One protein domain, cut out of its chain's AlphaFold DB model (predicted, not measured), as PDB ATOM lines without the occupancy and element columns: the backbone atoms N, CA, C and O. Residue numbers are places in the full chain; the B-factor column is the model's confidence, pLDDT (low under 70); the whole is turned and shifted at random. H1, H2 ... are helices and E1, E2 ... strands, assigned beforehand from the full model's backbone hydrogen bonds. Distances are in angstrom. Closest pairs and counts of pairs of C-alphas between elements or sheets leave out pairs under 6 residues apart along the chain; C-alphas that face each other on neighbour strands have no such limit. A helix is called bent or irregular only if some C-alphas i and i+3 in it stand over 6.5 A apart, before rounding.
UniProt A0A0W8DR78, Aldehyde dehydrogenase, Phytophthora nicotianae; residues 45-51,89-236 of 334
ATOM      1  N   GLN A  45     124.080 118.999 115.076       62.34
ATOM      2  CA  GLN A  45     125.221 119.331 115.913       62.34
ATOM      3  C   GLN A  45     125.372 120.848 115.941       62.34
ATOM      4  O   GLN A  45     125.587 121.447 114.891       62.34
ATOM      5  N   THR A  46     125.290 121.480 117.111       64.38
ATOM      6  CA  THR A  46     125.459 122.932 117.216       64.38
ATOM      7  C   THR A  46     126.496 123.295 118.265       64.38
ATOM      8  O   THR A  46     126.524 122.770 119.377       64.38
ATOM      9  N   TYR A  47     127.319 124.262 117.899       63.00
ATOM     10  CA  TYR A  47     128.368 124.859 118.685       63.00
ATOM     11  C   TYR A  47     128.030 126.320 118.927       63.00
ATOM     12  O   TYR A  47     127.945 127.068 117.963       63.00
ATOM     13  N   ILE A  48     127.827 126.745 120.178       57.91
ATOM     14  CA  ILE A  48     127.556 128.161 120.490       57.91
ATOM     15  C   ILE A  48     128.627 128.728 121.404       57.91
ATOM     16  O   ILE A  48     128.810 128.283 122.539       57.91
ATOM     17  N   VAL A  49     129.278 129.788 120.940       62.75
ATOM     18  CA  VAL A  49     130.198 130.585 121.739       62.75
ATOM     19  C   VAL A  49     129.463 131.822 122.227       62.75
ATOM     20  O   VAL A  49     128.988 132.653 121.453       62.75
ATOM     21  N   ARG A  50     129.347 131.928 123.548       56.91
ATOM     22  CA  ARG A  50     128.765 133.088 124.210       56.91
ATOM     23  C   ARG A  50     129.853 134.091 124.555       56.91
ATOM     24  O   ARG A  50     130.893 133.698 125.078       56.91
ATOM     25  N   SER A  51     129.551 135.374 124.382       54.62
ATOM     26  CA  SER A  51     130.475 136.436 124.769       54.62
ATOM     27  C   SER A  51     130.743 136.387 126.278       54.62
ATOM     28  O   SER A  51     129.821 136.284 127.100       54.62
ATOM     29  N   LEU A  89     121.249 129.422 129.536       75.44
ATOM     30  CA  LEU A  89     121.480 130.727 128.928       75.44
ATOM     31  C   LEU A  89     121.566 130.674 127.394       75.44
ATOM     32  O   LEU A  89     121.599 131.723 126.760       75.44
ATOM     33  N   PHE A  90     121.626 129.473 126.813       75.62
ATOM     34  CA  PHE A  90     121.682 129.241 125.369       75.62
ATOM     35  C   PHE A  90     120.304 128.966 124.757       75.62
ATOM     36  O   PHE A  90     120.170 128.977 123.535       75.62
ATOM     37  N   THR A  91     119.282 128.723 125.588       80.56
ATOM     38  CA  THR A  91     117.941 128.336 125.131       80.56
ATOM     39  C   THR A  91     117.327 129.343 124.163       80.56
ATOM     40  O   THR A  91     116.985 128.916 123.063       80.56
ATOM     41  N   PRO A  92     117.296 130.659 124.456       86.81
ATOM     42  CA  PRO A  92     116.693 131.625 123.536       86.81
ATOM     43  C   PRO A  92     117.369 131.650 122.158       86.81
ATOM     44  O   PRO A  92     116.697 131.742 121.137       86.81
ATOM     45  N   SER A  93     118.701 131.538 122.118       88.44
ATOM     46  CA  SER A  93     119.468 131.541 120.869       88.44
ATOM     47  C   SER A  93     119.237 130.273 120.051       88.44
ATOM     48  O   SER A  93     119.111 130.346 118.835       88.44
ATOM     49  N   MET A  94     119.165 129.110 120.701       83.75
ATOM     50  CA  MET A  94     118.939 127.832 120.020       83.75
ATOM     51  C   MET A  94     117.501 127.657 119.545       83.75
ATOM     52  O   MET A  94     117.294 127.113 118.464       83.75
ATOM     53  N   GLU A  95     116.521 128.107 120.328       87.00
ATOM     54  CA  GLU A  95     115.120 128.145 119.899       87.00
ATOM     55  C   GLU A  95     114.982 129.048 118.675       87.00
ATOM     56  O   GLU A  95     114.480 128.606 117.645       87.00
ATOM     57  N   HIS A  96     115.547 130.257 118.732       91.56
ATOM     58  CA  HIS A  96     115.526 131.168 117.595       91.56
ATOM     59  C   HIS A  96     116.272 130.606 116.376       91.56
ATOM     60  O   HIS A  96     115.765 130.691 115.262       91.56
ATOM     61  N   LEU A  97     117.437 129.969 116.560       90.44
ATOM     62  CA  LEU A  97     118.150 129.290 115.473       90.44
ATOM     63  C   LEU A  97     117.271 128.213 114.817       90.44
ATOM     64  O   LEU A  97     117.157 128.173 113.594       90.44
ATOM     65  N   ALA A  98     116.622 127.365 115.618       87.75
ATOM     66  CA  ALA A  98     115.727 126.324 115.118       87.75
ATOM     67  C   ALA A  98     114.499 126.898 114.385       87.75
ATOM     68  O   ALA A  98     114.023 126.285 113.431       87.75
ATOM     69  N   GLU A  99     114.011 128.071 114.795       90.81
ATOM     70  CA  GLU A  99     112.911 128.781 114.134       90.81
ATOM     71  C   GLU A  99     113.312 129.378 112.777       90.81
ATOM     72  O   GLU A  99     112.539 129.285 111.821       90.81
ATOM     73  N   VAL A 100     114.510 129.970 112.666       93.69
ATOM     74  CA  VAL A 100     114.930 130.680 111.442       93.69
ATOM     75  C   VAL A 100     115.502 129.762 110.364       93.69
ATOM     76  O   VAL A 100     115.396 130.084 109.177       93.69
ATOM     77  N   VAL A 101     116.078 128.614 110.740       91.94
ATOM     78  CA  VAL A 101     116.704 127.666 109.799       91.94
ATOM     79  C   VAL A 101     115.751 127.223 108.676       91.94
ATOM     80  O   VAL A 101     116.153 127.325 107.515       91.94
ATOM     81  N   PRO A 102     114.492 126.811 108.936       91.69
ATOM     82  CA  PRO A 102     113.566 126.431 107.867       91.69
ATOM     83  C   PRO A 102     113.307 127.557 106.858       91.69
ATOM     84  O   PRO A 102     113.269 127.321 105.650       91.69
ATOM     85  N   ALA A 103     113.179 128.801 107.332       93.12
ATOM     86  CA  ALA A 103     112.983 129.957 106.462       93.12
ATOM     87  C   ALA A 103     114.235 130.259 105.618       93.12
ATOM     88  O   ALA A 103     114.120 130.607 104.441       93.12
ATOM     89  N   MET A 104     115.433 130.088 106.189       92.56
ATOM     90  CA  MET A 104     116.692 130.194 105.443       92.56
ATOM     91  C   MET A 104     116.795 129.117 104.361       92.56
ATOM     92  O   MET A 104     117.124 129.441 103.222       92.56
ATOM     93  N   GLN A 105     116.466 127.862 104.684       91.38
ATOM     94  CA  GLN A 105     116.436 126.754 103.722       91.38
ATOM     95  C   GLN A 105     115.486 127.043 102.555       91.38
ATOM     96  O   GLN A 105     115.859 126.869 101.393       91.38
ATOM     97  N   GLU A 106     114.284 127.547 102.845       91.56
ATOM     98  CA  GLU A 106     113.309 127.911 101.816       91.56
ATOM     99  C   GLU A 106     113.837 129.023 100.893       91.56
ATOM    100  O   GLU A 106     113.721 128.927  99.667       91.56
ATOM    101  N   GLU A 107     114.438 130.080 101.447       92.56
ATOM    102  CA  GLU A 107     114.983 131.165 100.627       92.56
ATOM    103  C   GLU A 107     116.243 130.758  99.848       92.56
ATOM    104  O   GLU A 107     116.410 131.228  98.723       92.56
ATOM    105  N   MET A 108     117.083 129.858 100.372       90.06
ATOM    106  CA  MET A 108     118.203 129.281  99.613       90.06
ATOM    107  C   MET A 108     117.710 128.428  98.442       90.06
ATOM    108  O   MET A 108     118.205 128.592  97.331       90.06
ATOM    109  N   SER A 109     116.674 127.606  98.635       88.69
ATOM    110  CA  SER A 109     116.077 126.836  97.532       88.69
ATOM    111  C   SER A 109     115.498 127.747  96.440       88.69
ATOM    112  O   SER A 109     115.671 127.500  95.245       88.69
ATOM    113  N   LYS A 110     114.852 128.860  96.821       89.38
ATOM    114  CA  LYS A 110     114.390 129.879  95.856       89.38
ATOM    115  C   LYS A 110     115.553 130.564  95.142       89.38
ATOM    116  O   LYS A 110     115.436 130.890  93.962       89.38
ATOM    117  N   ALA A 111     116.644 130.824  95.857       86.06
ATOM    118  CA  ALA A 111     117.834 131.454  95.309       86.06
ATOM    119  C   ALA A 111     118.539 130.551  94.287       86.06
ATOM    120  O   ALA A 111     118.888 131.022  93.210       86.06
ATOM    121  N   GLU A 112     118.659 129.257  94.572       82.25
ATOM    122  CA  GLU A 112     119.180 128.254  93.640       82.25
ATOM    123  C   GLU A 112     118.351 128.211  92.350       82.25
ATOM    124  O   GLU A 112     118.891 128.370  91.255       82.25
ATOM    125  N   GLN A 113     117.021 128.105  92.465       83.25
ATOM    126  CA  GLN A 113     116.122 128.135  91.303       83.25
ATOM    127  C   GLN A 113     116.279 129.427  90.494       83.25
ATOM    128  O   GLN A 113     116.200 129.421  89.266       83.25
ATOM    129  N   PHE A 114     116.484 130.559  91.169       82.38
ATOM    130  CA  PHE A 114     116.726 131.833  90.506       82.38
ATOM    131  C   PHE A 114     118.042 131.824  89.714       82.38
ATOM    132  O   PHE A 114     118.034 132.229  88.551       82.38
ATOM    133  N   VAL A 115     119.135 131.316  90.289       77.75
ATOM    134  CA  VAL A 115     120.431 131.198  89.595       77.75
ATOM    135  C   VAL A 115     120.340 130.232  88.410       77.75
ATOM    136  O   VAL A 115     120.775 130.582  87.315       77.75
ATOM    137  N   GLN A 116     119.686 129.077  88.570       77.38
ATOM    138  CA  GLN A 116     119.466 128.112  87.480       77.38
ATOM    139  C   GLN A 116     118.671 128.724  86.318       77.38
ATOM    140  O   GLN A 116     119.039 128.579  85.151       77.38
ATOM    141  N   ASN A 117     117.599 129.464  86.619       77.06
ATOM    142  CA  ASN A 117     116.809 130.148  85.593       77.06
ATOM    143  C   ASN A 117     117.618 131.228  84.861       77.06
ATOM    144  O   ASN A 117     117.429 131.432  83.660       77.06
ATOM    145  N   LEU A 118     118.511 131.930  85.567       69.44
ATOM    146  CA  LEU A 118     119.389 132.938  84.971       69.44
ATOM    147  C   LEU A 118     120.421 132.318  84.028       69.44
ATOM    148  O   LEU A 118     120.575 132.828  82.914       69.44
ATOM    149  N   ALA A 119     121.047 131.214  84.441       69.06
ATOM    150  CA  ALA A 119     121.983 130.443  83.626       69.06
ATOM    151  C   ALA A 119     121.320 129.991  82.311       69.06
ATOM    152  O   ALA A 119     121.819 130.251  81.218       69.06
ATOM    153  N   GLN A 120     120.109 129.429  82.405       70.12
ATOM    154  CA  GLN A 120     119.337 128.973  81.243       70.12
ATOM    155  C   GLN A 120     118.860 130.118  80.335       70.12
ATOM    156  O   GLN A 120     118.685 129.926  79.131       70.12
ATOM    157  N   SER A 121     118.636 131.309  80.895       65.44
ATOM    158  CA  SER A 121     118.139 132.476  80.152       65.44
ATOM    159  C   SER A 121     119.255 133.347  79.560       65.44
ATOM    160  O   SER A 121     118.952 134.338  78.893       65.44
ATOM    161  N   GLY A 122     120.534 133.024  79.806       56.25
ATOM    162  CA  GLY A 122     121.685 133.835  79.383       56.25
ATOM    163  C   GLY A 122     121.707 135.238  80.008       56.25
ATOM    164  O   GLY A 122     122.232 136.186  79.417       56.25
ATOM    165  N   GLY A 123     121.064 135.406  81.168       54.03
ATOM    166  CA  GLY A 123     120.856 136.702  81.808       54.03
ATOM    167  C   GLY A 123     122.052 137.131  82.656       54.03
ATOM    168  O   GLY A 123     122.224 136.655  83.771       54.03
ATOM    169  N   SER A 124     122.840 138.096  82.178       49.94
ATOM    170  CA  SER A 124     123.892 138.745  82.976       49.94
ATOM    171  C   SER A 124     123.275 139.793  83.917       49.94
ATOM    172  O   SER A 124     122.845 140.857  83.471       49.94
ATOM    173  N   PHE A 125     123.211 139.509  85.225       47.41
ATOM    174  CA  PHE A 125     122.802 140.506  86.234       47.41
ATOM    175  C   PHE A 125     123.944 141.473  86.591       47.41
ATOM    176  O   PHE A 125     123.711 142.617  86.980       47.41
ATOM    177  N   VAL A 126     125.191 141.037  86.426       45.84
ATOM    178  CA  VAL A 126     126.383 141.794  86.810       45.84
ATOM    179  C   VAL A 126     127.373 141.725  85.659       45.84
ATOM    180  O   VAL A 126     127.598 140.657  85.099       45.84
ATOM    181  N   LYS A 127     128.046 142.841  85.356       45.03
ATOM    182  CA  LYS A 127     129.289 142.864  84.561       45.03
ATOM    183  C   LYS A 127     130.450 142.134  85.277       45.03
ATOM    184  O   LYS A 127     131.604 142.522  85.112       45.03
ATOM    185  N   SER A 128     130.157 141.141  86.113       48.97
ATOM    186  CA  SER A 128     131.153 140.217  86.631       48.97
ATOM    187  C   SER A 128     131.518 139.288  85.494       48.97
ATOM    188  O   SER A 128     130.683 138.895  84.683       48.97
ATOM    189  N   LYS A 129     132.807 139.010  85.388       47.59
ATOM    190  CA  LYS A 129     133.427 138.339  84.247       47.59
ATOM    191  C   LYS A 129     133.061 136.846  84.150       47.59
ATOM    192  O   LYS A 129     133.529 136.191  83.226       47.59
ATOM    193  N   GLY A 130     132.252 136.336  85.083       54.72
ATOM    194  CA  GLY A 130     131.842 134.941  85.194       54.72
ATOM    195  C   GLY A 130     130.324 134.776  85.160       54.72
ATOM    196  O   GLY A 130     129.575 135.601  85.687       54.72
ATOM    197  N   ASP A 131     129.893 133.701  84.512       68.81
ATOM    198  CA  ASP A 131     128.524 133.208  84.547       68.81
ATOM    199  C   ASP A 131     128.280 132.560  85.918       68.81
ATOM    200  O   ASP A 131     128.863 131.530  86.229       68.81
ATOM    201  N   VAL A 132     127.457 133.172  86.774       70.56
ATOM    202  CA  VAL A 132     127.145 132.626  88.114       70.56
ATOM    203  C   VAL A 132     126.514 131.232  88.005       70.56
ATOM    204  O   VAL A 132     126.670 130.418  88.909       70.56
ATOM    205  N   GLY A 133     125.846 130.934  86.883       67.94
ATOM    206  CA  GLY A 133     125.346 129.595  86.590       67.94
ATOM    207  C   GLY A 133     126.449 128.542  86.581       67.94
ATOM    208  O   GLY A 133     126.274 127.472  87.156       67.94
ATOM    209  N   SER A 134     127.617 128.875  86.027       72.25
ATOM    210  CA  SER A 134     128.734 127.937  85.943       72.25
ATOM    211  C   SER A 134     129.360 127.636  87.304       72.25
ATOM    212  O   SER A 134     130.040 126.629  87.431       72.25
ATOM    213  N   TRP A 135     129.148 128.474  88.325       77.75
ATOM    214  CA  TRP A 135     129.645 128.202  89.680       77.75
ATOM    215  C   TRP A 135     128.888 127.063  90.360       77.75
ATOM    216  O   TRP A 135     129.463 126.375  91.189       77.75
ATOM    217  N   LEU A 136     127.607 126.878  90.028       71.00
ATOM    218  CA  LEU A 136     126.782 125.806  90.593       71.00
ATOM    219  C   LEU A 136     126.897 124.490  89.811       71.00
ATOM    220  O   LEU A 136     126.479 123.450  90.311       71.00
ATOM    221  N   GLU A 137     127.399 124.539  88.575       70.50
ATOM    222  CA  GLU A 137     127.552 123.367  87.701       70.50
ATOM    223  C   GLU A 137     128.976 122.792  87.704       70.50
ATOM    224  O   GLU A 137     129.174 121.653  87.282       70.50
ATOM    225  N   ASP A 138     129.967 123.573  88.135       74.56
ATOM    226  CA  ASP A 138     131.362 123.149  88.193       74.56
ATOM    227  C   ASP A 138     131.674 122.525  89.557       74.56
ATOM    228  O   ASP A 138     131.775 123.227  90.559       74.56
ATOM    229  N   ASP A 139     131.877 121.204  89.577       72.25
ATOM    230  CA  ASP A 139     132.255 120.440  90.776       72.25
ATOM    231  C   ASP A 139     133.561 120.946  91.432       72.25
ATOM    232  O   ASP A 139     133.833 120.615  92.584       72.25
ATOM    233  N   ASN A 140     134.383 121.724  90.716       76.12
ATOM    234  CA  ASN A 140     135.621 122.306  91.248       76.12
ATOM    235  C   ASN A 140     135.405 123.693  91.877       76.12
ATOM    236  O   ASN A 140     136.356 124.304  92.366       76.12
ATOM    237  N   VAL A 141     134.184 124.230  91.817       77.50
ATOM    238  CA  VAL A 141     133.840 125.540  92.362       77.50
ATOM    239  C   VAL A 141     133.042 125.364  93.644       77.50
ATOM    240  O   VAL A 141     131.866 125.015  93.640       77.50
ATOM    241  N   GLU A 142     133.676 125.687  94.763       82.31
ATOM    242  CA  GLU A 142     133.009 125.705  96.058       82.31
ATOM    243  C   GLU A 142     132.297 127.047  96.270       82.31
ATOM    244  O   GLU A 142     132.842 128.121  95.995       82.31
ATOM    245  N   CYS A 143     131.056 126.996  96.757       86.94
ATOM    246  CA  CYS A 143     130.242 128.180  97.019       86.94
ATOM    247  C   CYS A 143     129.584 128.116  98.397       86.94
ATOM    248  O   CYS A 143     129.221 127.046  98.880       86.94
ATOM    249  N   PHE A 144     129.328 129.281  98.989       90.88
ATOM    250  CA  PHE A 144     128.506 129.404 100.192       90.88
ATOM    251  C   PHE A 144     127.534 130.579 100.088       90.88
ATOM    252  O   PHE A 144     127.761 131.557  99.366       90.88
ATOM    253  N   PHE A 145     126.439 130.501 100.839       93.12
ATOM    254  CA  PHE A 145     125.503 131.607 100.991       93.12
ATOM    255  C   PHE A 145     125.895 132.484 102.174       93.12
ATOM    256  O   PHE A 145     126.155 131.990 103.264       93.12
ATOM    257  N   GLU A 146     125.863 133.798 101.984       94.56
ATOM    258  CA  GLU A 146     125.895 134.765 103.078       94.56
ATOM    259  C   GLU A 146     124.484 135.314 103.297       94.56
ATOM    260  O   GLU A 146     123.874 135.902 102.399       94.56
ATOM    261  N   ILE A 147     123.975 135.142 104.510       96.81
ATOM    262  CA  ILE A 147     122.643 135.541 104.939       96.81
ATOM    263  C   ILE A 147     122.794 136.599 106.030       96.81
ATOM    264  O   ILE A 147     123.061 136.284 107.188       96.81
ATOM    265  N   ALA A 148     122.616 137.867 105.663       96.50
ATOM    266  CA  ALA A 148     122.714 138.976 106.608       96.50
ATOM    267  C   ALA A 148     121.356 139.262 107.257       96.50
ATOM    268  O   ALA A 148     120.329 139.367 106.564       96.50
ATOM    269  N   MET A 149     121.365 139.440 108.576       96.12
ATOM    270  CA  MET A 149     120.189 139.698 109.399       96.12
ATOM    271  C   MET A 149     120.311 141.031 110.147       96.12
ATOM    272  O   MET A 149     121.401 141.542 110.391       96.12
ATOM    273  N   ASP A 150     119.171 141.604 110.522       96.62
ATOM    274  CA  ASP A 150     119.132 142.664 111.527       96.62
ATOM    275  C   ASP A 150     119.472 142.107 112.913       96.62
ATOM    276  O   ASP A 150     119.283 140.926 113.209       96.62
ATOM    277  N   LYS A 151     119.915 143.002 113.800       94.88
ATOM    278  CA  LYS A 151     120.170 142.655 115.198       94.88
ATOM    279  C   LYS A 151     118.893 142.169 115.880       94.88
ATOM    280  O   LYS A 151     117.880 142.866 115.858       94.88
ATOM    281  N   CYS A 152     118.983 141.029 116.556       92.75
ATOM    282  CA  CYS A 152     117.901 140.455 117.348       92.75
ATOM    283  C   CYS A 152     118.350 140.182 118.788       92.75
ATOM    284  O   CYS A 152     119.531 139.970 119.069       92.75
ATOM    285  N   ALA A 153     117.391 140.179 119.715       92.25
ATOM    286  CA  ALA A 153     117.669 139.905 121.125       92.25
ATOM    287  C   ALA A 153     118.198 138.477 121.342       92.25
ATOM    288  O   ALA A 153     119.005 138.249 122.238       92.25
ATOM    289  N   ALA A 154     117.784 137.525 120.500       90.06
ATOM    290  CA  ALA A 154     118.159 136.121 120.630       90.06
ATOM    291  C   ALA A 154     119.660 135.863 120.416       90.06
ATOM    292  O   ALA A 154     120.194 134.922 120.998       90.06
ATOM    293  N   PHE A 155     120.355 136.702 119.640       89.94
ATOM    294  CA  PHE A 155     121.795 136.568 119.394       89.94
ATOM    295  C   PHE A 155     122.640 137.703 119.984       89.94
ATOM    296  O   PHE A 155     123.834 137.780 119.714       89.94
ATOM    297  N   GLN A 156     122.060 138.575 120.817       88.19
ATOM    298  CA  GLN A 156     122.769 139.744 121.355       88.19
ATOM    299  C   GLN A 156     124.034 139.385 122.165       88.19
ATOM    300  O   GLN A 156     124.986 140.158 122.182       88.19
ATOM    301  N   ASP A 157     124.024 138.225 122.834       83.44
ATOM    302  CA  ASP A 157     125.098 137.737 123.712       83.44
ATOM    303  C   ASP A 157     125.874 136.562 123.081       83.44
ATOM    304  O   ASP A 157     126.683 135.904 123.748       83.44
ATOM    305  N   VAL A 158     125.613 136.277 121.801       84.12
ATOM    306  CA  VAL A 158     126.236 135.195 121.034       84.12
ATOM    307  C   VAL A 158     127.331 135.778 120.153       84.12
ATOM    308  O   VAL A 158     127.078 136.657 119.335       84.12
ATOM    309  N   GLU A 159     128.547 135.274 120.320       82.75
ATOM    310  CA  GLU A 159     129.704 135.688 119.528       82.75
ATOM    311  C   GLU A 159     129.775 134.910 118.216       82.75
ATOM    312  O   GLU A 159     129.932 135.500 117.149       82.75
ATOM    313  N   ALA A 160     129.606 133.590 118.300       82.31
ATOM    314  CA  ALA A 160     129.620 132.718 117.141       82.31
ATOM    315  C   ALA A 160     128.719 131.498 117.343       82.31
ATOM    316  O   ALA A 160     128.533 131.016 118.466       82.31
ATOM    317  N   ILE A 161     128.189 130.979 116.237       86.31
ATOM    318  CA  ILE A 161     127.543 129.663 116.172       86.31
ATOM    319  C   ILE A 161     128.209 128.878 115.048       86.31
ATOM    320  O   ILE A 161     128.446 129.432 113.986       86.31
ATOM    321  N   ALA A 162     128.479 127.597 115.245       84.00
ATOM    322  CA  ALA A 162     128.783 126.672 114.162       84.00
ATOM    323  C   ALA A 162     127.802 125.504 114.260       84.00
ATOM    324  O   ALA A 162     127.660 124.920 115.324       84.00
ATOM    325  N   SER A 163     127.055 125.180 113.215       84.94
ATOM    326  CA  SER A 163     126.011 124.157 113.266       84.94
ATOM    327  C   SER A 163     126.055 123.291 112.024       84.94
ATOM    328  O   SER A 163     126.104 123.824 110.926       84.94
ATOM    329  N   LYS A 164     125.969 121.972 112.176       85.56
ATOM    330  CA  LYS A 164     125.733 121.038 111.075       85.56
ATOM    331  C   LYS A 164     124.379 120.378 111.249       85.56
ATOM    332  O   LYS A 164     124.080 119.829 112.308       85.56
ATOM    333  N   ILE A 165     123.545 120.457 110.222       82.25
ATOM    334  CA  ILE A 165     122.195 119.901 110.227       82.25
ATOM    335  C   ILE A 165     122.101 118.888 109.093       82.25
ATOM    336  O   ILE A 165     122.082 119.255 107.922       82.25
ATOM    337  N   HIS A 166     122.049 117.609 109.449       78.69
ATOM    338  CA  HIS A 166     121.980 116.504 108.500       78.69
ATOM    339  C   HIS A 166     120.515 116.171 108.246       78.69
ATOM    340  O   HIS A 166     119.824 115.727 109.166       78.69
ATOM    341  N   ILE A 167     120.022 116.391 107.026       73.00
ATOM    342  CA  ILE A 167     118.633 116.092 106.661       73.00
ATOM    343  C   ILE A 167     118.582 115.596 105.217       73.00
ATOM    344  O   ILE A 167     119.048 116.270 104.304       73.00
ATOM    345  N   GLY A 168     117.970 114.429 104.998       71.50
ATOM    346  CA  GLY A 168     117.618 113.962 103.652       71.50
ATOM    347  C   GLY A 168     118.803 113.780 102.695       71.50
ATOM    348  O   GLY A 168     118.647 114.030 101.506       71.50
ATOM    349  N   GLY A 169     119.973 113.377 103.205       76.56
ATOM    350  CA  GLY A 169     121.184 113.202 102.394       76.56
ATOM    351  C   GLY A 169     121.922 114.504 102.073       76.56
ATOM    352  O   GLY A 169     122.802 114.500 101.226       76.56
ATOM    353  N   VAL A 170     121.593 115.612 102.742       81.81
ATOM    354  CA  VAL A 170     122.318 116.888 102.658       81.81
ATOM    355  C   VAL A 170     122.778 117.287 104.058       81.81
ATOM    356  O   VAL A 170     122.048 117.089 105.037       81.81
ATOM    357  N   VAL A 171     123.975 117.858 104.158       86.31
ATOM    358  CA  VAL A 171     124.470 118.495 105.380       86.31
ATOM    359  C   VAL A 171     124.437 120.000 105.186       86.31
ATOM    360  O   VAL A 171     125.084 120.552 104.301       86.31
ATOM    361  N   LEU A 172     123.658 120.673 106.021       88.06
ATOM    362  CA  LEU A 172     123.616 122.122 106.083       88.06
ATOM    363  C   LEU A 172     124.601 122.594 107.150       88.06
ATOM    364  O   LEU A 172     124.346 122.410 108.341       88.06
ATOM    365  N   VAL A 173     125.707 123.203 106.734       90.50
ATOM    366  CA  VAL A 173     126.735 123.743 107.627       90.50
ATOM    367  C   VAL A 173     126.520 125.248 107.770       90.50
ATOM    368  O   VAL A 173     126.680 125.996 106.813       90.50
ATOM    369  N   LEU A 174     126.131 125.705 108.956       91.62
ATOM    370  CA  LEU A 174     125.887 127.104 109.286       91.62
ATOM    371  C   LEU A 174     126.987 127.630 110.200       91.62
ATOM    372  O   LEU A 174     127.191 127.105 111.291       91.62
ATOM    373  N   LEU A 175     127.622 128.722 109.810       91.06
ATOM    374  CA  LEU A 175     128.501 129.515 110.656       91.06
ATOM    375  C   LEU A 175     127.841 130.868 110.891       91.06
ATOM    376  O   LEU A 175     127.471 131.547 109.948       91.06
ATOM    377  N   TYR A 176     127.675 131.276 112.136       92.12
ATOM    378  CA  TYR A 176     127.138 132.573 112.517       92.12
ATOM    379  C   TYR A 176     128.248 133.437 113.090       92.12
ATOM    380  O   TYR A 176     128.966 132.992 113.989       92.12
ATOM    381  N   TYR A 177     128.313 134.685 112.644       89.75
ATOM    382  CA  TYR A 177     129.129 135.730 113.245       89.75
ATOM    383  C   TYR A 177     128.504 137.101 112.959       89.75
ATOM    384  O   TYR A 177     128.073 137.359 111.838       89.75
ATOM    385  N   ASP A 178     128.428 137.965 113.976       91.25
ATOM    386  CA  ASP A 178     127.907 139.343 113.884       91.25
ATOM    387  C   ASP A 178     126.623 139.481 113.035       91.25
ATOM    388  O   ASP A 178     126.571 140.185 112.025       91.25
ATOM    389  N   PHE A 179     125.566 138.762 113.431       94.31
ATOM    390  CA  PHE A 179     124.250 138.773 112.769       94.31
ATOM    391  C   PHE A 179     124.262 138.335 111.295       94.31
ATOM    392  O   PHE A 179     123.332 138.626 110.541       94.31
ATOM    393  N   THR A 180     125.293 137.596 110.890       94.38
ATOM    394  CA  THR A 180     125.437 137.041 109.547       94.38
ATOM    395  C   THR A 180     125.642 135.536 109.633       94.38
ATOM    396  O   THR A 180     126.488 135.064 110.388       94.38
ATOM    397  N   PHE A 181     124.862 134.784 108.859       95.38
ATOM    398  CA  PHE A 181     125.072 133.354 108.663       95.38
ATOM    399  C   PHE A 181     125.813 133.102 107.350       95.38
ATOM    400  O   PHE A 181     125.403 133.587 106.299       95.38
ATOM    401  N   TYR A 182     126.866 132.302 107.410       93.50
ATOM    402  CA  TYR A 182     127.586 131.729 106.285       93.50
ATOM    403  C   TYR A 182     127.185 130.267 106.187       93.50
ATOM    404  O   TYR A 182     127.347 129.507 107.141       93.50
ATOM    405  N   VAL A 183     126.586 129.894 105.067       93.19
ATOM    406  CA  VAL A 183     125.897 128.620 104.927       93.19
ATOM    407  C   VAL A 183     126.494 127.837 103.770       93.19
ATOM    408  O   VAL A 183     126.408 128.262 102.618       93.19
ATOM    409  N   TYR A 184     127.081 126.693 104.098       89.75
ATOM    410  CA  TYR A 184     127.660 125.735 103.166       89.75
ATOM    411  C   TYR A 184     126.762 124.494 103.078       89.75
ATOM    412  O   TYR A 184     126.123 124.103 104.061       89.75
ATOM    413  N   LEU A 185     126.678 123.897 101.892       87.62
ATOM    414  CA  LEU A 185     125.901 122.684 101.639       87.62
ATOM    415  C   LEU A 185     126.868 121.559 101.275       87.62
ATOM    416  O   LEU A 185     127.571 121.662 100.277       87.62
ATOM    417  N   GLU A 186     126.888 120.488 102.064       85.62
ATOM    418  CA  GLU A 186     127.685 119.289 101.776       85.62
ATOM    419  C   GLU A 186     126.763 118.130 101.383       85.62
ATOM    420  O   GLU A 186     125.600 118.049 101.805       85.62
ATOM    421  N   ASN A 187     127.289 117.198 100.588       81.38
ATOM    422  CA  ASN A 187     126.599 115.943 100.326       81.38
ATOM    423  C   ASN A 187     126.613 115.076 101.596       81.38
ATOM    424  O   ASN A 187     127.666 114.780 102.151       81.38
ATOM    425  N   GLY A 188     125.432 114.669 102.053       74.19
ATOM    426  CA  GLY A 188     125.226 113.862 103.255       74.19
ATOM    427  C   GLY A 188     124.886 112.398 102.969       74.19
ATOM    428  O   GLY A 188     124.426 111.703 103.873       74.19
ATOM    429  N   GLU A 189     125.043 111.927 101.728       68.25
ATOM    430  CA  GLU A 189     124.790 110.525 101.352       68.25
ATOM    431  C   GLU A 189     125.838 109.538 101.905       68.25
ATOM    432  O   GLU A 189     125.587 108.333 101.948       68.25
ATOM    433  N   GLU A 190     126.995 110.034 102.349       66.62
ATOM    434  CA  GLU A 190     128.069 109.220 102.928       66.62
ATOM    435  C   GLU A 190     127.805 108.829 104.394       66.62
ATOM    436  O   GLU A 190     126.931 109.387 105.071       66.62
ATOM    437  N   GLU A 191     128.564 107.846 104.898       64.50
ATOM    438  CA  GLU A 191     128.541 107.495 106.320       64.50
ATOM    439  C   GLU A 191     128.951 108.701 107.165       64.50
ATOM    440  O   GLU A 191     130.037 109.257 107.024       64.50
ATOM    441  N   GLN A 192     128.053 109.100 108.062       63.56
ATOM    442  CA  GLN A 192     128.223 110.311 108.847       63.56
ATOM    443  C   GLN A 192     129.110 110.042 110.068       63.56
ATOM    444  O   GLN A 192     128.842 109.092 110.817       63.56
ATOM    445  N   PRO A 193     130.136 110.873 110.319       64.56
ATOM    446  CA  PRO A 193     130.953 110.731 111.509       64.56
ATOM    447  C   PRO A 193     130.115 111.024 112.760       64.56
ATOM    448  O   PRO A 193     129.315 111.956 112.802       64.56
ATOM    449  N   LEU A 194     130.337 110.244 113.821       57.75
ATOM    450  CA  LEU A 194     129.703 110.470 115.131       57.75
ATOM    451  C   LEU A 194     130.043 111.847 115.720       57.75
ATOM    452  O   LEU A 194     129.283 112.397 116.516       57.75
ATOM    453  N   LEU A 195     131.217 112.360 115.362       63.38
ATOM    454  CA  LEU A 195     131.711 113.662 115.751       63.38
ATOM    455  C   LEU A 195     132.296 114.321 114.511       63.38
ATOM    456  O   LEU A 195     133.381 113.951 114.064       63.38
ATOM    457  N   ASP A 196     131.573 115.299 113.985       66.69
ATOM    458  CA  ASP A 196     132.099 116.190 112.967       66.69
ATOM    459  C   ASP A 196     132.598 117.479 113.630       66.69
ATOM    460  O   ASP A 196     131.889 118.120 114.407       66.69
ATOM    461  N   THR A 197     133.852 117.834 113.393       70.81
ATOM    462  CA  THR A 197     134.436 119.099 113.864       70.81
ATOM    463  C   THR A 197     135.005 119.912 112.717       70.81
ATOM    464  O   THR A 197     135.631 120.940 112.962       70.81
ATOM    465  N   ASN A 198     134.845 119.446 111.477       75.56
ATOM    466  CA  ASN A 198     135.394 120.127 110.322       75.56
ATOM    467  C   ASN A 198     134.389 121.166 109.828       75.56
ATOM    468  O   ASN A 198     133.283 120.813 109.431       75.56
ATOM    469  N   PHE A 199     134.763 122.439 109.854       80.81
ATOM    470  CA  PHE A 199     133.954 123.525 109.314       80.81
ATOM    471  C   PHE A 199     134.729 124.209 108.188       80.81
ATOM    472  O   PHE A 199     135.934 124.417 108.346       80.81
ATOM    473  N   PRO A 200     134.065 124.560 107.072       76.44
ATOM    474  CA  PRO A 200     134.727 125.199 105.945       76.44
ATOM    475  C   PRO A 200     135.251 126.581 106.338       76.44
ATOM    476  O   PRO A 200     134.626 127.302 107.125       76.44
ATOM    477  N   ASP A 201     136.388 126.963 105.761       76.88
ATOM    478  CA  ASP A 201     136.904 128.320 105.891       76.88
ATOM    479  C   ASP A 201     136.136 129.257 104.948       76.88
ATOM    480  O   ASP A 201     136.195 129.137 103.727       76.88
ATOM    481  N   VAL A 202     135.402 130.204 105.531       74.50
ATOM    482  CA  VAL A 202     134.600 131.206 104.806       74.50
ATOM    483  C   VAL A 202     135.263 132.590 104.779       74.50
ATOM    484  O   VAL A 202     134.626 133.582 104.406       74.50
ATOM    485  N   SER A 203     136.530 132.684 105.199       71.94
ATOM    486  CA  SER A 203     137.282 133.941 105.267       71.94
ATOM    487  C   SER A 203     137.787 134.424 103.902       71.94
ATOM    488  O   SER A 203     137.940 135.631 103.690       71.94
ATOM    489  N   LEU A 204     137.989 133.508 102.950       64.62
ATOM    490  CA  LEU A 204     138.507 133.801 101.613       64.62
ATOM    491  C   LEU A 204     137.367 134.085 100.629       64.62
ATOM    492  O   LEU A 204     136.941 133.235  99.850       64.62
ATOM    493  N   GLN A 205     136.870 135.321 100.664       68.25
ATOM    494  CA  GLN A 205     135.807 135.796  99.776       68.25
ATOM    495  C   GLN A 205     136.402 136.697  98.697       68.25
ATOM    496  O   GLN A 205     136.910 137.777  99.006       68.25
ATOM    497  N   LYS A 206     136.331 136.291  97.424       66.38
ATOM    498  CA  LYS A 206     136.756 137.154  96.306       66.38
ATOM    499  C   LYS A 206     135.597 137.560  95.413       66.38
ATOM    500  O   LYS A 206     135.352 138.755  95.237       66.38
ATOM    501  N   GLU A 207     134.863 136.588  94.875       80.44
ATOM    502  CA  GLU A 207     133.763 136.845  93.946       80.44
ATOM    503  C   GLU A 207     132.414 136.514  94.587       80.44
ATOM    504  O   GLU A 207     132.159 135.382  94.990       80.44
ATOM    505  N   GLY A 208     131.535 137.514  94.672       84.19
ATOM    506  CA  GLY A 208     130.202 137.355  95.243       84.19
ATOM    507  C   GLY A 208     129.135 138.130  94.490       84.19
ATOM    508  O   GLY A 208     129.392 139.179  93.889       84.19
ATOM    509  N   ILE A 209     127.911 137.614  94.542       84.75
ATOM    510  CA  ILE A 209     126.722 138.234  93.970       84.75
ATOM    511  C   ILE A 209     125.619 138.319  95.017       84.75
ATOM    512  O   ILE A 209     125.267 137.349  95.683       84.75
ATOM    513  N   GLN A 210     125.018 139.497  95.131       89.75
ATOM    514  CA  GLN A 210     123.824 139.668  95.942       89.75
ATOM    515  C   GLN A 210     122.602 139.164  95.170       89.75
ATOM    516  O   GLN A 210     122.237 139.731  94.140       89.75
ATOM    517  N   LEU A 211     121.943 138.134  95.695       87.44
ATOM    518  CA  LEU A 211     120.790 137.502  95.054       87.44
ATOM    519  C   LEU A 211     119.499 138.257  95.372       87.44
ATOM    520  O   LEU A 211     118.645 138.441  94.505       87.44
ATOM    521  N   LYS A 212     119.333 138.696  96.630       90.62
ATOM    522  CA  LYS A 212     118.077 139.308  97.083       90.62
ATOM    523  C   LYS A 212     118.239 140.190  98.316       90.62
ATOM    524  O   LYS A 212     119.103 139.961  99.159       90.62
ATOM    525  N   THR A 213     117.353 141.180  98.434       93.94
ATOM    526  CA  THR A 213     117.218 142.060  99.605       93.94
ATOM    527  C   THR A 213     115.786 142.038 100.122       93.94
ATOM    528  O   THR A 213     114.834 142.095  99.341       93.94
ATOM    529  N   TYR A 214     115.632 142.030 101.440       94.25
ATOM    530  CA  TYR A 214     114.359 141.945 102.142       94.25
ATOM    531  C   TYR A 214     114.192 143.167 103.037       94.25
ATOM    532  O   TYR A 214     114.984 143.410 103.939       94.25
ATOM    533  N   ARG A 215     113.137 143.952 102.804       92.81
ATOM    534  CA  ARG A 215     112.852 145.144 103.627       92.81
ATOM    535  C   ARG A 215     112.208 144.817 104.976       92.81
ATOM    536  O   ARG A 215     112.222 145.662 105.858       92.81
ATOM    537  N   LYS A 216     111.562 143.656 105.087       93.06
ATOM    538  CA  LYS A 216     110.766 143.237 106.255       93.06
ATOM    539  C   LYS A 216     111.003 141.766 106.623       93.06
ATOM    540  O   LYS A 216     110.141 141.152 107.235       93.06
ATOM    541  N   GLY A 217     112.114 141.194 106.160       94.56
ATOM    542  CA  GLY A 217     112.386 139.766 106.288       94.56
ATOM    543  C   GLY A 217     111.405 138.890 105.527       94.56
ATOM    544  O   GLY A 217     110.771 139.322 104.555       94.56
ATOM    545  N   VAL A 218     111.332 137.643 105.970       95.06
ATOM    546  CA  VAL A 218     110.447 136.600 105.455       95.06
ATOM    547  C   VAL A 218     109.688 135.964 106.613       95.06
ATOM    548  O   VAL A 218     110.027 136.141 107.781       95.06
ATOM    549  N   ARG A 219     108.624 135.220 106.305       94.88
ATOM    550  CA  ARG A 219     107.898 134.474 107.336       94.88
ATOM    551  C   ARG A 219     108.853 133.466 107.986       94.88
ATOM    552  O   ARG A 219     109.494 132.713 107.269       94.88
ATOM    553  N   GLY A 220     108.919 133.461 109.317       92.31
ATOM    554  CA  GLY A 220     109.834 132.600 110.078       92.31
ATOM    555  C   GLY A 220     111.253 133.160 110.237       92.31
ATOM    556  O   GLY A 220     112.046 132.566 110.948       92.31
ATOM    557  N   CYS A 221     111.579 134.298 109.613       95.38
ATOM    558  CA  CYS A 221     112.844 135.010 109.806       95.38
ATOM    559  C   CYS A 221     112.642 136.493 109.446       95.38
ATOM    560  O   CYS A 221     112.940 136.950 108.333       95.38
ATOM    561  N   GLU A 222     112.040 137.247 110.366       96.44
ATOM    562  CA  GLU A 222     111.668 138.655 110.148       96.44
ATOM    563  C   GLU A 222     112.891 139.573 110.086       96.44
ATOM    564  O   GLU A 222     112.836 140.677 109.534       96.44
ATOM    565  N   GLU A 223     114.011 139.110 110.618       96.50
ATOM    566  CA  GLU A 223     115.289 139.794 110.675       96.50
ATOM    567  C   GLU A 223     116.101 139.607 109.398       96.50
ATOM    568  O   GLU A 223     117.026 140.376 109.178       96.50
ATOM    569  N   LEU A 224     115.743 138.676 108.506       96.88
ATOM    570  CA  LEU A 224     116.440 138.489 107.233       96.88
ATOM    571  C   LEU A 224     116.485 139.796 106.425       96.88
ATOM    572  O   LEU A 224     115.454 140.431 106.185       96.88
ATOM    573  N   ARG A 225     117.665 140.209 105.959       97.12
ATOM    574  CA  ARG A 225     117.826 141.431 105.149       97.12
ATOM    575  C   ARG A 225     118.436 141.180 103.794       97.12
ATOM    576  O   ARG A 225     118.052 141.853 102.835       97.12
ATOM    577  N   ARG A 226     119.337 140.214 103.675       95.94
ATOM    578  CA  ARG A 226     120.034 139.959 102.416       95.94
ATOM    579  C   ARG A 226     120.454 138.504 102.304       95.94
ATOM    580  O   ARG A 226     120.811 137.901 103.305       95.94
ATOM    581  N   ILE A 227     120.441 137.998 101.073       95.31
ATOM    582  CA  ILE A 227     121.119 136.757 100.696       95.31
ATOM    583  C   ILE A 227     122.081 137.069  99.550       95.31
ATOM    584  O   ILE A 227     121.684 137.691  98.555       95.31
ATOM    585  N   SER A 228     123.321 136.623  99.698       91.88
ATOM    586  CA  SER A 228     124.379 136.673  98.692       91.88
ATOM    587  C   SER A 228     124.942 135.268  98.468       91.88
ATOM    588  O   SER A 228     124.891 134.441  99.372       91.88
ATOM    589  N   LEU A 229     125.469 135.007  97.275       89.56
ATOM    590  CA  LEU A 229     126.246 133.811  96.953       89.56
ATOM    591  C   LEU A 229     127.700 134.225  96.761       89.56
ATOM    592  O   LEU A 229     127.963 135.193  96.043       89.56
ATOM    593  N   TRP A 230     128.615 133.489  97.373       88.44
ATOM    594  CA  TRP A 230     130.049 133.711  97.277       88.44
ATOM    595  C   TRP A 230     130.735 132.463  96.745       88.44
ATOM    596  O   TRP A 230     130.409 131.356  97.168       88.44
ATOM    597  N   LYS A 231     131.689 132.670  95.840       85.38
ATOM    598  CA  LYS A 231     132.621 131.650  95.375       85.38
ATOM    599  C   LYS A 231     133.862 131.646  96.273       85.38
ATOM    600  O   LYS A 231     134.436 132.709  96.530       85.38
ATOM    601  N   ILE A 232     134.269 130.457  96.705       82.00
ATOM    602  CA  ILE A 232     135.529 130.199  97.407       82.00
ATOM    603  C   ILE A 232     136.624 129.989  96.355       82.00
ATOM    604  O   ILE A 232     136.396 129.366  95.316       82.00
ATOM    605  N   GLU A 233     137.812 130.539  96.598       69.38
ATOM    606  CA  GLU A 233     138.996 130.253  95.788       69.38
ATOM    607  C   GLU A 233     140.009 129.504  96.649       69.38
ATOM    608  O   GLU A 233     140.558 130.061  97.602       69.38
ATOM    609  N   ASN A 234     140.249 128.240  96.311       62.34
ATOM    610  CA  ASN A 234     141.298 127.449  96.931       62.34
ATOM    611  C   ASN A 234     142.628 127.832  96.270       62.34
ATOM    612  O   ASN A 234     142.957 127.349  95.193       62.34
ATOM    613  N   GLU A 235     143.408 128.706  96.911       54.72
ATOM    614  CA  GLU A 235     144.740 129.118  96.421       54.72
ATOM    615  C   GLU A 235     145.781 127.970  96.427       54.72
ATOM    616  O   GLU A 235     146.935 128.189  96.073       54.72
ATOM    617  N   PHE A 236     145.391 126.745  96.804       48.22
ATOM    618  CA  PHE A 236     146.272 125.573  96.931       48.22
ATOM    619  C   PHE A 236     146.128 124.531  95.816       48.22
ATOM    620  O   PHE A 236     146.886 123.564  95.785       48.22
TER     621      PHE A 236
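Overview. This is residues 45 to 51 and 89 to 236 of the 334 residues of the protein "Aldehyde dehydrogenase" of Phytophthora nicotianae (UniProt A0A0W8DR78). A single twisted sheet of seven strands forms a wall, with H1b, the longer arm of the long bent helix H1, on one face, where it covers the part with E2, E7 and E6, while the shorter arm H1a only grazes the sheet by E1 and E3. The small helix H2 packs on the far end of H1b and also grazes the sheet. The printed part has 155 residues with two named helices and seven named strands, in the order E1 H1 H2 E2 E3 E4 E5 E6 E7. Across the sheet the order is E1, E3, E4, E5, E2, E7, E6, all antiparallel, and the class is mixed, helices and strands. The whole is compact, with a radius of gyration of the C-alphas of 15.9 A and spans of 49 by 40 by 29 A.

Along the chain. E1, residues 45 to 50, begins at C-alpha 45 at (125.221, 119.331, 115.913) and is 16.5 A long. H1, residues 91 to 121, was assigned as one helix by its hydrogen bonds but is bent, C-alphas 99 and 102 being 6.7 A apart; its arms are H1a, residues 91 to 99, 12.1 A, and H1b, residues 102 to 121, 28.7 A. H2 holds residues 132 to 137, 9.3 A, and E2 residues 143 to 149, 19.7 A. E3, residues 158 to 167, is 25.1 A long, E4, residues 170 to 177, 22.7 A, and E5, residues 180 to 187, 23.1 A. E6, residues 205 to 213, 19.6 A, bends by 54 degrees at residue 208. E7, residues 224 to 232, 23.0 A, ends at C-alpha 232 at (135.529, 130.199, 97.407).

Arrangement. E1 and E6 are the edge strands. N 47 and O 162 of E1 and E3 are within hydrogen-bond range at 2.7 A. E3, E4 and E5 form a meander, each strand the antiparallel neighbour of the one before, with N 163 and O 174 at 2.7 A and N 182 and O 175 at 2.7 A. With E2 they make a Greek key, in which E2 is the antiparallel neighbour of E5; N 147 and O 181 are 2.8 A apart. N 146 and O 228 of E2 and E7 are within hydrogen-bond range at 2.9 A, and so are N 209 and O 229 of the hairpin E6 and E7 at 2.8 A. H1b and the sheet make two layers, a helix on one face of a sheet; the closest C-alphas of H1b and E6 are those of Ala 111 and Leu 211, 6.7 A. H1b touches H2 with residues 115 to 119 alone, about perpendicular at 76 degrees, closest at the C-alphas of Ala 119 and Gly 133, 4.6 A. Every O i to N i+4 pair is within hydrogen-bond range in H1a and H1b, and 1 of 2 in H2.

Size, cuts and confidence. The C-alphas farthest apart are those of Leu 89 and Gly 122, 49.6 A. Residues 52 to 88 are not printed, and C-alphas 51 and 89 are 11.4 A apart across this cut. The link E5 to E6, residues 188 to 204, is long. The mean pLDDT of the printed part is 80.3; 36 residues are under 70, among them 45 to 51, 121 to 131 and 189 to 196.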